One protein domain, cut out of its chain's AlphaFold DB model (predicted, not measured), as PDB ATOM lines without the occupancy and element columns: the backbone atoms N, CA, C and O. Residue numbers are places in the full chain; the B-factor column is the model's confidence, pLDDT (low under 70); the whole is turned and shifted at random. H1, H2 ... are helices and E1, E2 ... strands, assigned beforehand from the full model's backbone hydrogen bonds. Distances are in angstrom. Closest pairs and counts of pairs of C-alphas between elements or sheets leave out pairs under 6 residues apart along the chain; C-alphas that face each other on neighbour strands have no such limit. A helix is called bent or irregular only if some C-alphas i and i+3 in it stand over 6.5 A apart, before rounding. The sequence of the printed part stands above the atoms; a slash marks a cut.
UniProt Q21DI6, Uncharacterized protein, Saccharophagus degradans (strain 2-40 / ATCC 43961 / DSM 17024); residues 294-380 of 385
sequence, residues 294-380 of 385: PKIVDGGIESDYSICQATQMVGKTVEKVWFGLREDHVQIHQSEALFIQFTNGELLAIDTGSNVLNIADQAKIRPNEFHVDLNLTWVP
ATOM      1  N   PRO A 294       1.131  46.858 -30.998       87.62
ATOM      2  CA  PRO A 294       1.395  45.626 -31.721       87.62
ATOM      3  C   PRO A 294       0.990  45.777 -33.193       87.62
ATOM      4  O   PRO A 294       0.065  46.510 -33.540       87.62
ATOM      5  N   LYS A 295       1.694  45.087 -34.087       87.44
ATOM      6  CA  LYS A 295       1.310  45.006 -35.499       87.44
ATOM      7  C   LYS A 295       0.554  43.713 -35.712       87.44
ATOM      8  O   LYS A 295       1.043  42.663 -35.307       87.44
ATOM      9  N   ILE A 296      -0.618  43.804 -36.328       86.38
ATOM     10  CA  ILE A 296      -1.416  42.635 -36.694       86.38
ATOM     11  C   ILE A 296      -1.136  42.236 -38.139       86.38
ATOM     12  O   ILE A 296      -0.980  43.105 -38.997       86.38
ATOM     13  N   VAL A 297      -1.075  40.933 -38.395       81.06
ATOM     14  CA  VAL A 297      -0.993  40.365 -39.745       81.06
ATOM     15  C   VAL A 297      -2.385  39.996 -40.255       81.06
ATOM     16  O   VAL A 297      -3.281  39.659 -39.478       81.06
ATOM     17  N   ASP A 298      -2.571  40.077 -41.573       67.94
ATOM     18  CA  ASP A 298      -3.829  39.698 -42.212       67.94
ATOM     19  C   ASP A 298      -4.000  38.169 -42.228       67.94
ATOM     20  O   ASP A 298      -3.131  37.435 -42.703       67.94
ATOM     21  N   GLY A 299      -5.167  37.699 -41.776       62.66
ATOM     22  CA  GLY A 299      -5.536  36.280 -41.738       62.66
ATOM     23  C   GLY A 299      -5.150  35.572 -40.432       62.66
ATOM     24  O   GLY A 299      -4.194  35.942 -39.763       62.66
ATOM     25  N   GLY A 300      -5.924  34.548 -40.052       67.00
ATOM     26  CA  GLY A 300      -5.584  33.655 -38.931       67.00
ATOM     27  C   GLY A 300      -6.501  33.694 -37.705       67.00
ATOM     28  O   GLY A 300      -6.263  32.935 -36.775       67.00
ATOM     29  N   ILE A 301      -7.556  34.516 -37.696       74.31
ATOM     30  CA  ILE A 301      -8.601  34.436 -36.662       74.31
ATOM     31  C   ILE A 301      -9.818  33.706 -37.232       74.31
ATOM     32  O   ILE A 301     -10.426  34.172 -38.200       74.31
ATOM     33  N   GLU A 302     -10.169  32.566 -36.638       76.19
ATOM     34  CA  GLU A 302     -11.366  31.806 -37.003       76.19
ATOM     35  C   GLU A 302     -12.613  32.374 -36.305       76.19
ATOM     36  O   GLU A 302     -12.551  32.989 -35.238       76.19
ATOM     37  N   SER A 303     -13.781  32.209 -36.928       76.75
ATOM     38  CA  SER A 303     -15.027  32.843 -36.469       76.75
ATOM     39  C   SER A 303     -15.511  32.376 -35.092       76.75
ATOM     40  O   SER A 303     -16.332  33.049 -34.472       76.75
ATOM     41  N   ASP A 304     -15.046  31.220 -34.631       78.75
ATOM     42  CA  ASP A 304     -15.389  30.603 -33.352       78.75
ATOM     43  C   ASP A 304     -14.428  30.978 -32.210       78.75
ATOM     44  O   ASP A 304     -14.707  30.659 -31.052       78.75
ATOM     45  N   TYR A 305     -13.345  31.712 -32.493       79.06
ATOM     46  CA  TYR A 305     -12.415  32.178 -31.465       79.06
ATOM     47  C   TYR A 305     -13.106  33.160 -30.512       79.06
ATOM     48  O   TYR A 305     -13.879  34.033 -30.922       79.06
ATOM     49  N   SER A 306     -12.797  33.076 -29.214       79.69
ATOM     50  CA  SER A 306     -13.431  33.923 -28.193       79.69
ATOM     51  C   SER A 306     -13.165  35.415 -28.396       79.69
ATOM     52  O   SER A 306     -14.017  36.233 -28.056       79.69
ATOM     53  N   ILE A 307     -12.025  35.780 -28.993       82.19
ATOM     54  CA  ILE A 307     -11.672  37.176 -29.283       82.19
ATOM     55  C   ILE A 307     -12.677  37.849 -30.234       82.19
ATOM     56  O   ILE A 307     -12.930  39.048 -30.110       82.19
ATOM     57  N   CYS A 308     -13.357  37.080 -31.094       84.12
ATOM     58  CA  CYS A 308     -14.403  37.588 -31.984       84.12
ATOM     59  C   CYS A 308     -15.586  38.208 -31.225       84.12
ATOM     60  O   CYS A 308     -16.241  39.127 -31.729       84.12
ATOM     61  N   GLN A 309     -15.836  37.767 -29.987       89.19
ATOM     62  CA  GLN A 309     -16.884  38.324 -29.127       89.19
ATOM     63  C   GLN A 309     -16.576  39.759 -28.678       89.19
ATOM     64  O   GLN A 309     -17.506  40.499 -28.358       89.19
ATOM     65  N   ALA A 310     -15.313  40.202 -28.718       89.62
ATOM     66  CA  ALA A 310     -14.928  41.564 -28.345       89.62
ATOM     67  C   ALA A 310     -15.589  42.636 -29.233       89.62
ATOM     68  O   ALA A 310     -15.783  43.768 -28.795       89.62
ATOM     69  N   THR A 311     -16.025  42.287 -30.451       91.19
ATOM     70  CA  THR A 311     -16.837  43.183 -31.297       91.19
ATOM     71  C   THR A 311     -18.115  43.678 -30.608       91.19
ATOM     72  O   THR A 311     -18.578  44.780 -30.901       91.19
ATOM     73  N   GLN A 312     -18.659  42.920 -29.650       93.25
ATOM     74  CA  GLN A 312     -19.853  43.293 -28.883       93.25
ATOM     75  C   GLN A 312     -19.609  44.450 -27.902       93.25
ATOM     76  O   GLN A 312     -20.565  45.004 -27.366       93.25
ATOM     77  N   MET A 313     -18.348  44.829 -27.661       93.81
ATOM     78  CA  MET A 313     -18.008  45.967 -26.804       93.81
ATOM     79  C   MET A 313     -18.371  47.316 -27.440       93.81
ATOM     80  O   MET A 313     -18.500  48.302 -26.714       93.81
ATOM     81  N   VAL A 314     -18.522  47.377 -28.772       96.25
ATOM     82  CA  VAL A 314     -18.860  48.610 -29.500       96.25
ATOM     83  C   VAL A 314     -20.197  49.167 -29.005       96.25
ATOM     84  O   VAL A 314     -21.198  48.459 -28.911       96.25
ATOM     85  N   GLY A 315     -20.221  50.461 -28.685       94.44
ATOM     86  CA  GLY A 315     -21.374  51.094 -28.058       94.44
ATOM     87  C   GLY A 315     -21.167  52.583 -27.799       94.44
ATOM     88  O   GLY A 315     -20.581  53.290 -28.607       94.44
ATOM     89  N   LYS A 316     -21.667  53.085 -26.661       92.69
ATOM     90  CA  LYS A 316     -21.614  54.527 -26.336       92.69
ATOM     91  C   LYS A 316     -20.210  55.054 -26.032       92.69
ATOM     92  O   LYS A 316     -19.984  56.247 -26.183       92.69
ATOM     93  N   THR A 317     -19.325  54.194 -25.535       94.56
ATOM     94  CA  THR A 317     -17.982  54.569 -25.053       94.56
ATOM     95  C   THR A 317     -16.877  53.982 -25.927       94.56
ATOM     96  O   THR A 317     -15.800  54.557 -26.028       94.56
ATOM     97  N   VAL A 318     -17.151  52.853 -26.584       96.44
ATOM     98  CA  VAL A 318     -16.229  52.184 -27.505       96.44
ATOM     99  C   VAL A 318     -16.711  52.443 -28.922       96.44
ATOM    100  O   VAL A 318     -17.798  52.006 -29.297       96.44
ATOM    101  N   GLU A 319     -15.896  53.155 -29.691       95.81
ATOM    102  CA  GLU A 319     -16.173  53.490 -31.086       95.81
ATOM    103  C   GLU A 319     -15.908  52.290 -31.994       95.81
ATOM    104  O   GLU A 319     -16.698  51.981 -32.885       95.81
ATOM    105  N   LYS A 320     -14.786  51.603 -31.770       96.12
ATOM    106  CA  LYS A 320     -14.317  50.548 -32.663       96.12
ATOM    107  C   LYS A 320     -13.502  49.511 -31.905       96.12
ATOM    108  O   LYS A 320     -12.707  49.846 -31.031       96.12
ATOM    109  N   VAL A 321     -13.667  48.255 -32.302       93.94
ATOM    110  CA  VAL A 321     -12.830  47.136 -31.867       93.94
ATOM    111  C   VAL A 321     -12.284  46.427 -33.095       93.94
ATOM    112  O   VAL A 321     -13.007  46.238 -34.074       93.94
ATOM    113  N   TRP A 322     -11.012  46.048 -33.055       92.38
ATOM    114  CA  TRP A 322     -10.411  45.158 -34.047       92.38
ATOM    115  C   TRP A 322      -9.366  44.269 -33.382       92.38
ATOM    116  O   TRP A 322      -8.860  44.586 -32.311       92.38
ATOM    117  N   PHE A 323      -9.069  43.136 -33.999       90.06
ATOM    118  CA  PHE A 323      -8.148  42.147 -33.455       90.06
ATOM    119  C   PHE A 323      -7.483  41.364 -34.582       90.06
ATOM    120  O   PHE A 323      -7.953  41.385 -35.722       90.06
ATOM    121  N   GLY A 324      -6.396  40.679 -34.256       87.56
ATOM    122  CA  GLY A 324      -5.658  39.831 -35.181       87.56
ATOM    123  C   GLY A 324      -4.519  39.105 -34.482       87.56
ATOM    124  O   GLY A 324      -4.271  39.320 -33.295       87.56
ATOM    125  N   LEU A 325      -3.815  38.265 -35.232       83.94
ATOM    126  CA  LEU A 325      -2.550  37.700 -34.778       83.94
ATOM    127  C   LEU A 325      -1.450  38.751 -34.909       83.94
ATOM    128  O   LEU A 325      -1.427  39.516 -35.875       83.94
ATOM    129  N   ARG A 326      -0.548  38.800 -33.933       80.75
ATOM    130  CA  ARG A 326       0.619  39.676 -33.948       80.75
ATOM    131  C   ARG A 326       1.640  39.190 -34.983       80.75
ATOM    132  O   ARG A 326       1.808  37.993 -35.185       80.75
ATOM    133  N   GLU A 327       2.338  40.125 -35.620       79.69
ATOM    134  CA  GLU A 327       3.504  39.831 -36.459       79.69
ATOM    135  C   GLU A 327       4.601  39.133 -35.630       79.69
ATOM    136  O   GLU A 327       5.059  39.673 -34.615       79.69
ATOM    137  N   ASP A 328       4.995  37.924 -36.051       66.19
ATOM    138  CA  ASP A 328       5.958  37.083 -35.339       66.19
ATOM    139  C   ASP A 328       7.325  37.773 -35.207       66.19
ATOM    140  O   ASP A 328       7.914  38.260 -36.175       66.19
ATOM    141  N   HIS A 329       7.890  37.726 -34.002       59.06
ATOM    142  CA  HIS A 329       9.316  37.940 -33.781       59.06
ATOM    143  C   HIS A 329       9.964  36.594 -33.466       59.06
ATOM    144  O   HIS A 329       9.397  35.799 -32.729       59.06
ATOM    145  N   VAL A 330      11.192  36.370 -33.949       50.56
ATOM    146  CA  VAL A 330      11.967  35.105 -33.867       50.56
ATOM    147  C   VAL A 330      12.102  34.521 -32.439       50.56
ATOM    148  O   VAL A 330      12.565  33.398 -32.263       50.56
ATOM    149  N   GLN A 331      11.691  35.257 -31.402       51.44
ATOM    150  CA  GLN A 331      11.769  34.874 -29.990       51.44
ATOM    151  C   GLN A 331      10.445  35.029 -29.210       51.44
ATOM    152  O   GLN A 331      10.447  34.839 -27.998       51.44
ATOM    153  N   ILE A 332       9.331  35.389 -29.861       55.09
ATOM    154  CA  ILE A 332       8.028  35.623 -29.214       55.09
ATOM    155  C   ILE A 332       6.993  34.699 -29.867       55.09
ATOM    156  O   ILE A 332       6.949  34.587 -31.085       55.09
ATOM    157  N   HIS A 333       6.196  34.004 -29.052       60.97
ATOM    158  CA  HIS A 333       5.139  33.102 -29.522       60.97
ATOM    159  C   HIS A 333       4.037  33.858 -30.268       60.97
ATOM    160  O   HIS A 333       3.850  35.052 -30.034       60.97
ATOM    161  N   GLN A 334       3.275  33.141 -31.100       61.69
ATOM    162  CA  GLN A 334       2.055  33.675 -31.701       61.69
ATOM    163  C   GLN A 334       1.148  34.231 -30.603       61.69
ATOM    164  O   GLN A 334       0.735  33.497 -29.700       61.69
ATOM    165  N   SER A 335       0.876  35.529 -30.675       74.25
ATOM    166  CA  SER A 335       0.026  36.239 -29.729       74.25
ATOM    167  C   SER A 335      -1.154  36.877 -30.446       74.25
ATOM    168  O   SER A 335      -1.041  37.340 -31.583       74.25
ATOM    169  N   GLU A 336      -2.312  36.887 -29.791       81.12
ATOM    170  CA  GLU A 336      -3.467  37.644 -30.264       81.12
ATOM    171  C   GLU A 336      -3.368  39.070 -29.729       81.12
ATOM    172  O   GLU A 336      -3.113  39.283 -28.537       81.12
ATOM    173  N   ALA A 337      -3.618  40.042 -30.599       88.81
ATOM    174  CA  ALA A 337      -3.736  41.439 -30.231       88.81
ATOM    175  C   ALA A 337      -5.188  41.901 -30.393       88.81
ATOM    176  O   ALA A 337      -5.791  41.743 -31.456       88.81
ATOM    177  N   LEU A 338      -5.732  42.516 -29.345       91.19
ATOM    178  CA  LEU A 338      -7.029  43.182 -29.323       91.19
ATOM    179  C   LEU A 338      -6.823  44.689 -29.213       91.19
ATOM    180  O   LEU A 338      -6.084  45.162 -28.355       91.19
ATOM    181  N   PHE A 339      -7.538  45.448 -30.029       94.62
ATOM    182  CA  PHE A 339      -7.537  46.900 -30.016       94.62
ATOM    183  C   PHE A 339      -8.928  47.429 -29.731       94.62
ATOM    184  O   PHE A 339      -9.913  46.997 -30.334       94.62
ATOM    185  N   ILE A 340      -8.989  48.412 -28.844       96.00
ATOM    186  CA  ILE A 340     -10.212  49.071 -28.412       96.00
ATOM    187  C   ILE A 340      -9.997  50.568 -28.575       96.00
ATOM    188  O   ILE A 340      -9.224  51.174 -27.834       96.00
ATOM    189  N   GLN A 341     -10.675  51.160 -29.552       96.56
ATOM    190  CA  GLN A 341     -10.724  52.603 -29.740       96.56
ATOM    191  C   GLN A 341     -11.971  53.156 -29.058       96.56
ATOM    192  O   GLN A 341     -13.101  52.736 -29.332       96.56
ATOM    193  N   PHE A 342     -11.755  54.115 -28.171       96.38
ATOM    194  CA  PHE A 342     -12.802  54.803 -27.435       96.38
ATOM    195  C   PHE A 342     -13.320  56.008 -28.223       96.38
ATOM    196  O   PHE A 342     -12.625  56.562 -29.070       96.38
ATOM    197  N   THR A 343     -14.540  56.450 -27.919       93.94
ATOM    198  CA  THR A 343     -15.201  57.570 -28.619       93.94
ATOM    199  C   THR A 343     -14.519  58.924 -28.428       93.94
ATOM    200  O   THR A 343     -14.814  59.862 -29.159       93.94
ATOM    201  N   ASN A 344     -13.628  59.049 -27.444       92.06
ATOM    202  CA  ASN A 344     -12.771  60.219 -27.233       92.06
ATOM    203  C   ASN A 344     -11.425  60.120 -27.989       92.06
ATOM    204  O   ASN A 344     -10.580  60.996 -27.848       92.06
ATOM    205  N   GLY A 345     -11.195  59.053 -28.762       91.56
ATOM    206  CA  GLY A 345      -9.957  58.825 -29.508       91.56
ATOM    207  C   GLY A 345      -8.814  58.185 -28.708       91.56
ATOM    208  O   GLY A 345      -7.703  58.070 -29.244       91.56
ATOM    209  N   GLU A 346      -9.053  57.771 -27.456       95.06
ATOM    210  CA  GLU A 346      -8.146  56.865 -26.736       95.06
ATOM    211  C   GLU A 346      -8.072  55.513 -27.441       95.06
ATOM    212  O   GLU A 346      -9.029  55.061 -28.078       95.06
ATOM    213  N   LEU A 347      -6.930  54.847 -27.298       95.88
ATOM    214  CA  LEU A 347      -6.710  53.520 -27.847       95.88
ATOM    215  C   LEU A 347      -6.037  52.634 -26.804       95.88
ATOM    216  O   LEU A 347      -4.961  52.956 -26.305       95.88
ATOM    217  N   LEU A 348      -6.654  51.492 -26.517       95.94
ATOM    218  CA  LEU A 348      -6.050  50.421 -25.737       95.94
ATOM    219  C   LEU A 348      -5.725  49.254 -26.667       95.94
ATOM    220  O   LEU A 348      -6.617  48.734 -27.334       95.94
ATOM    221  N   ALA A 349      -4.466  48.830 -26.673       94.19
ATOM    222  CA  ALA A 349      -4.056  47.549 -27.226       94.19
ATOM    223  C   ALA A 349      -3.760  46.564 -26.093       94.19
ATOM    224  O   ALA A 349      -3.095  46.913 -25.118       94.19
ATOM    225  N   ILE A 350      -4.262  45.343 -26.235       91.25
ATOM    226  CA  ILE A 350      -4.036  44.221 -25.329       91.25
ATOM    227  C   ILE A 350      -3.404  43.111 -26.158       91.25
ATOM    228  O   ILE A 350      -4.013  42.642 -27.115       91.25
ATOM    229  N   ASP A 351      -2.197  42.707 -25.797       86.75
ATOM    230  CA  ASP A 351      -1.446  41.635 -26.445       86.75
ATOM    231  C   ASP A 351      -1.295  40.449 -25.485       86.75
ATOM    232  O   ASP A 351      -0.968  40.630 -24.310       86.75
ATOM    233  N   THR A 352      -1.562  39.243 -25.982       79.94
ATOM    234  CA  THR A 352      -1.616  38.003 -25.194       79.94
ATOM    235  C   THR A 352      -0.389  37.130 -25.453       79.94
ATOM    236  O   THR A 352      -0.350  36.324 -26.377       79.94
ATOM    237  N   GLY A 353       0.637  37.238 -24.613       73.44
ATOM    238  CA  GLY A 353       1.764  36.306 -24.667       73.44
ATOM    239  C   GLY A 353       1.369  34.974 -24.035       73.44
ATOM    240  O   GLY A 353       1.031  34.953 -22.859       73.44
ATOM    241  N   SER A 354       1.416  33.861 -24.770       72.62
ATOM    242  CA  SER A 354       1.152  32.525 -24.216       72.62
ATOM    243  C   SER A 354       2.246  31.544 -24.603       72.62
ATOM    244  O   SER A 354       2.684  31.506 -25.751       72.62
ATOM    245  N   ASN A 355       2.671  30.709 -23.657       73.06
ATOM    246  CA  ASN A 355       3.614  29.628 -23.936       73.06
ATOM    247  C   ASN A 355       2.925  28.292 -24.269       73.06
ATOM    248  O   ASN A 355       3.615  27.278 -24.401       73.06
ATOM    249  N   VAL A 356       1.589  28.280 -24.412       70.44
ATOM    250  CA  VAL A 356       0.789  27.052 -24.552       70.44
ATOM    251  C   VAL A 356       1.250  26.179 -25.717       70.44
ATOM    252  O   VAL A 356       1.346  24.969 -25.557       70.44
ATOM    253  N   LEU A 357       1.625  26.775 -26.853       61.81
ATOM    254  CA  LEU A 357       2.096  26.034 -28.027       61.81
ATOM    255  C   LEU A 357       3.440  25.325 -27.786       61.81
ATOM    256  O   LEU A 357       3.681  24.277 -28.373       61.81
ATOM    257  N   ASN A 358       4.293  25.824 -26.886       65.38
ATOM    258  CA  ASN A 358       5.578  25.175 -26.572       65.38
ATOM    259  C   ASN A 358       5.421  23.955 -25.668       65.38
ATOM    260  O   ASN A 358       6.303  23.095 -25.592       65.38
ATOM    261  N   ILE A 359       4.342  23.948 -24.891       71.69
ATOM    262  CA  ILE A 359       4.087  22.937 -23.874       71.69
ATOM    263  C   ILE A 359       2.947  21.998 -24.281       71.69
ATOM    264  O   ILE A 359       2.792  20.964 -23.646       71.69
ATOM    265  N   ALA A 360       2.208  22.303 -25.356       68.69
ATOM    266  CA  ALA A 360       1.072  21.529 -25.860       68.69
ATOM    267  C   ALA A 360       1.411  20.051 -26.123       68.69
ATOM    268  O   ALA A 360       0.615  19.176 -25.787       68.69
ATOM    269  N   ASP A 361       2.613  19.766 -26.633       71.88
ATOM    270  CA  ASP A 361       3.073  18.396 -26.903       71.88
ATOM    271  C   ASP A 361       3.691  17.701 -25.671       71.88
ATOM    272  O   ASP A 361       4.124  16.546 -25.737       71.88
ATOM    273  N   GLN A 362       3.752  18.373 -24.516       75.12
ATOM    274  CA  GLN A 362       4.330  17.815 -23.295       75.12
ATOM    275  C   GLN A 362       3.275  17.029 -22.508       75.12
ATOM    276  O   GLN A 362       2.320  17.574 -21.964       75.12
ATOM    277  N   ALA A 363       3.487  15.718 -22.366       63.12
ATOM    278  CA  ALA A 363       2.528  14.799 -21.744       63.12
ATOM    279  C   ALA A 363       2.224  15.062 -20.247       63.12
ATOM    280  O   ALA A 363       1.337  14.418 -19.683       63.12
ATOM    281  N   LYS A 364       2.973  15.952 -19.575       78.44
ATOM    282  CA  LYS A 364       2.825  16.286 -18.147       78.44
ATOM    283  C   LYS A 364       3.223  17.738 -17.867       78.44
ATOM    284  O   LYS A 364       4.297  17.982 -17.327       78.44
ATOM    285  N   ILE A 365       2.347  18.675 -18.206       73.62
ATOM    286  CA  ILE A 365       2.521  20.096 -17.880       73.62
ATOM    287  C   ILE A 365       2.182  20.310 -16.401       73.62
ATOM    288  O   ILE A 365       1.083  19.970 -15.949       73.62
ATOM    289  N   ARG A 366       3.105  20.878 -15.627       78.19
ATOM    290  CA  ARG A 366       2.808  21.355 -14.272       78.19
ATOM    291  C   ARG A 366       2.118  22.722 -14.350       78.19
ATOM    292  O   ARG A 366       2.454  23.514 -15.223       78.19
ATOM    293  N   PRO A 367       1.208  23.070 -13.421       73.19
ATOM    294  CA  PRO A 367       0.507  24.358 -13.464       73.19
ATOM    295  C   PRO A 367       1.426  25.586 -13.527       73.19
ATOM    296  O   PRO A 367       1.056  26.595 -14.109       73.19
ATOM    297  N   ASN A 368       2.628  25.500 -12.951       79.19
ATOM    298  CA  ASN A 368       3.622  26.572 -12.959       79.19
ATOM    299  C   ASN A 368       4.468  26.642 -14.244       79.19
ATOM    300  O   ASN A 368       5.376  27.459 -14.295       79.19
ATOM    301  N   GLU A 369       4.232  25.760 -15.216       75.75
ATOM    302  CA  GLU A 369       4.889  25.752 -16.530       75.75
ATOM    303  C   GLU A 369       3.993  26.352 -17.617       75.75
ATOM    304  O   GLU A 369       4.464  26.580 -18.726       75.75
ATOM    305  N   PHE A 370       2.721  26.622 -17.312       78.94
ATOM    306  CA  PHE A 370       1.817  27.385 -18.166       78.94
ATOM    307  C   PHE A 370       1.860  28.859 -17.767       78.94
ATOM    308  O   PHE A 370       1.615  29.210 -16.611       78.94
ATOM    309  N   HIS A 371       2.152  29.717 -18.739       73.94
ATOM    310  CA  HIS A 371       2.237  31.158 -18.562       73.94
ATOM    311  C   HIS A 371       1.431  31.859 -19.646       73.94
ATOM    312  O   HIS A 371       1.577  31.567 -20.837       73.94
ATOM    313  N   VAL A 372       0.595  32.794 -19.201       76.94
ATOM    314  CA  VAL A 372      -0.110  33.741 -20.058       76.94
ATOM    315  C   VAL A 372       0.097  35.126 -19.474       76.94
ATOM    316  O   VAL A 372      -0.253  35.362 -18.317       76.94
ATOM    317  N   ASP A 373       0.636  36.021 -20.286       79.94
ATOM    318  CA  ASP A 373       0.876  37.415 -19.948       79.94
ATOM    319  C   ASP A 373      -0.017  38.314 -20.805       79.94
ATOM    320  O   ASP A 373      -0.187  38.095 -22.007       79.94
ATOM    321  N   LEU A 374      -0.579  39.347 -20.177       84.81
ATOM    322  CA  LEU A 374      -1.308  40.409 -20.862       84.81
ATOM    323  C   LEU A 374      -0.444  41.662 -20.867       84.81
ATOM    324  O   LEU A 374      -0.211  42.269 -19.822       84.81
ATOM    325  N   ASN A 375      -0.001  42.066 -22.050       87.12
ATOM    326  CA  ASN A 375       0.703  43.321 -22.246       87.12
ATOM    327  C   ASN A 375      -0.297  44.379 -22.701       87.12
ATOM    328  O   ASN A 375      -0.969  44.214 -23.716       87.12
ATOM    329  N   LEU A 376      -0.401  45.468 -21.942       91.25
ATOM    330  CA  LEU A 376      -1.306  46.566 -22.256       91.25
ATOM    331  C   LEU A 376      -0.508  47.766 -22.751       91.25
ATOM    332  O   LEU A 376       0.449  48.199 -22.113       91.25
ATOM    333  N   THR A 377      -0.936  48.340 -23.867       92.69
ATOM    334  CA  THR A 377      -0.435  49.621 -24.364       92.69
ATOM    335  C   THR A 377      -1.600  50.590 -24.449       92.69
ATOM    336  O   THR A 377      -2.539  50.382 -25.215       92.69
ATOM    337  N   TRP A 378      -1.544  51.643 -23.636       94.62
ATOM    338  CA  TRP A 378      -2.547  52.702 -23.615       94.62
ATOM    339  C   TRP A 378      -2.025  53.931 -24.350       94.62
ATOM    340  O   TRP A 378      -0.952  54.439 -24.031       94.62
ATOM    341  N   VAL A 379      -2.807  54.432 -25.300       96.12
ATOM    342  CA  VAL A 379      -2.552  55.679 -26.017       96.12
ATOM    343  C   VAL A 379      -3.652  56.672 -25.635       96.12
ATOM    344  O   VAL A 379      -4.832  56.378 -25.854       96.12
ATOM    345  N   PRO A 380      -3.302  57.842 -25.070       95.25
ATOM    346  CA  PRO A 380      -4.288  58.821 -24.620       95.25
ATOM    347  C   PRO A 380      -5.091  59.413 -25.788       95.25
ATOM    348  O   PRO A 380      -4.691  59.311 -26.952       95.25
TER     349      PRO A 380
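AT A GLANCE: This is residues 294 to 380 of the 385 residues of an uncharacterized protein of Saccharophagus degradans (strain 2-40 / ATCC 43961 / DSM 17024) (UniProt Q21DI6). A twisted sheet of four long strands has the helix H1 over one face, running along the edge strand E1, with no named helix over the other face. Beyond the end of E3, the short helix H2 and the long link after it, residues 360 to 371, make a loop that lengthens the outline before the chain folds back as E4. The 87 printed residues hold two named helices and four named strands in the order H1, E1, E2, E3, H2, E4, a mixed class of helices and strands. The sheet runs E1, E2, E3, E4, all antiparallel. The whole is elongated, 47 by 27 by 26 A, and only just loose, close to compact, with a radius of gyration of the C-alphas of 14.8 A.

IN THESE COORDINATES: Residues 294 to 305 hold no named element. H1 is residues 306 to 313, 13.0 A long, with C-alpha 306 at (-13.431, 33.923, -28.193). It is neither bent nor irregular, but only just: C-alphas 308 and 311 are 6.1 A apart. E1 is residues 318 to 326, 22.0 A; E2 is residues 336 to 342, 19.7 A; E3 is residues 347 to 354, 22.7 A. H2 is residues 356 to 359, 5.3 A. E4 is residues 372 to 379, 22.9 A, with C-alpha 379 at (-2.552, 55.679, -26.017).

HOW THE PARTS SIT: E1, E2 and E3 form a meander, each strand the antiparallel neighbour of the one before. E1 and E2 are a hairpin at 163 degrees, with N 339 and O 322 2.8 A apart, within hydrogen-bond range. E2 and E3 are a hairpin at 164 degrees, with N 338 and O 350 at 2.8 A. E3 and the edge strand E4 stand at 163 degrees, with N 351 and O 375 at 2.8 A. Residues 296 to 297 pair antiparallel with residues 325 to 326 of E1. H1 is on the sheet at a height of 8.4 A, along the strands at 1 degree to E1 on the local plane. It lies over E1 but only just not over E2: of its 8 C-alphas, 6 fall on E1 and 2 on E2. The closest C-alphas of H1 and E1 are those of Thr 311 and Val 321, 5.7 A apart. In H1, 0 of 4 O i to N i+4 pairs but 5 of 5 O i to N i+3 pairs are within hydrogen-bond range; H2 is too short for an O i to N i+4 pair. H2 is not on the sheet, and H1 and H2 are apart.

THE WHOLE: The two C-alphas farthest apart are those of Asn 344 and Ala 363, 48.2 A. The printed part has no cut. The link from H2 to E4, 12 residues, is long. The mean pLDDT of the printed part is 81.8; residues 298 to 300, 328 to 334, 357 to 358, 360 and 363 are under 70.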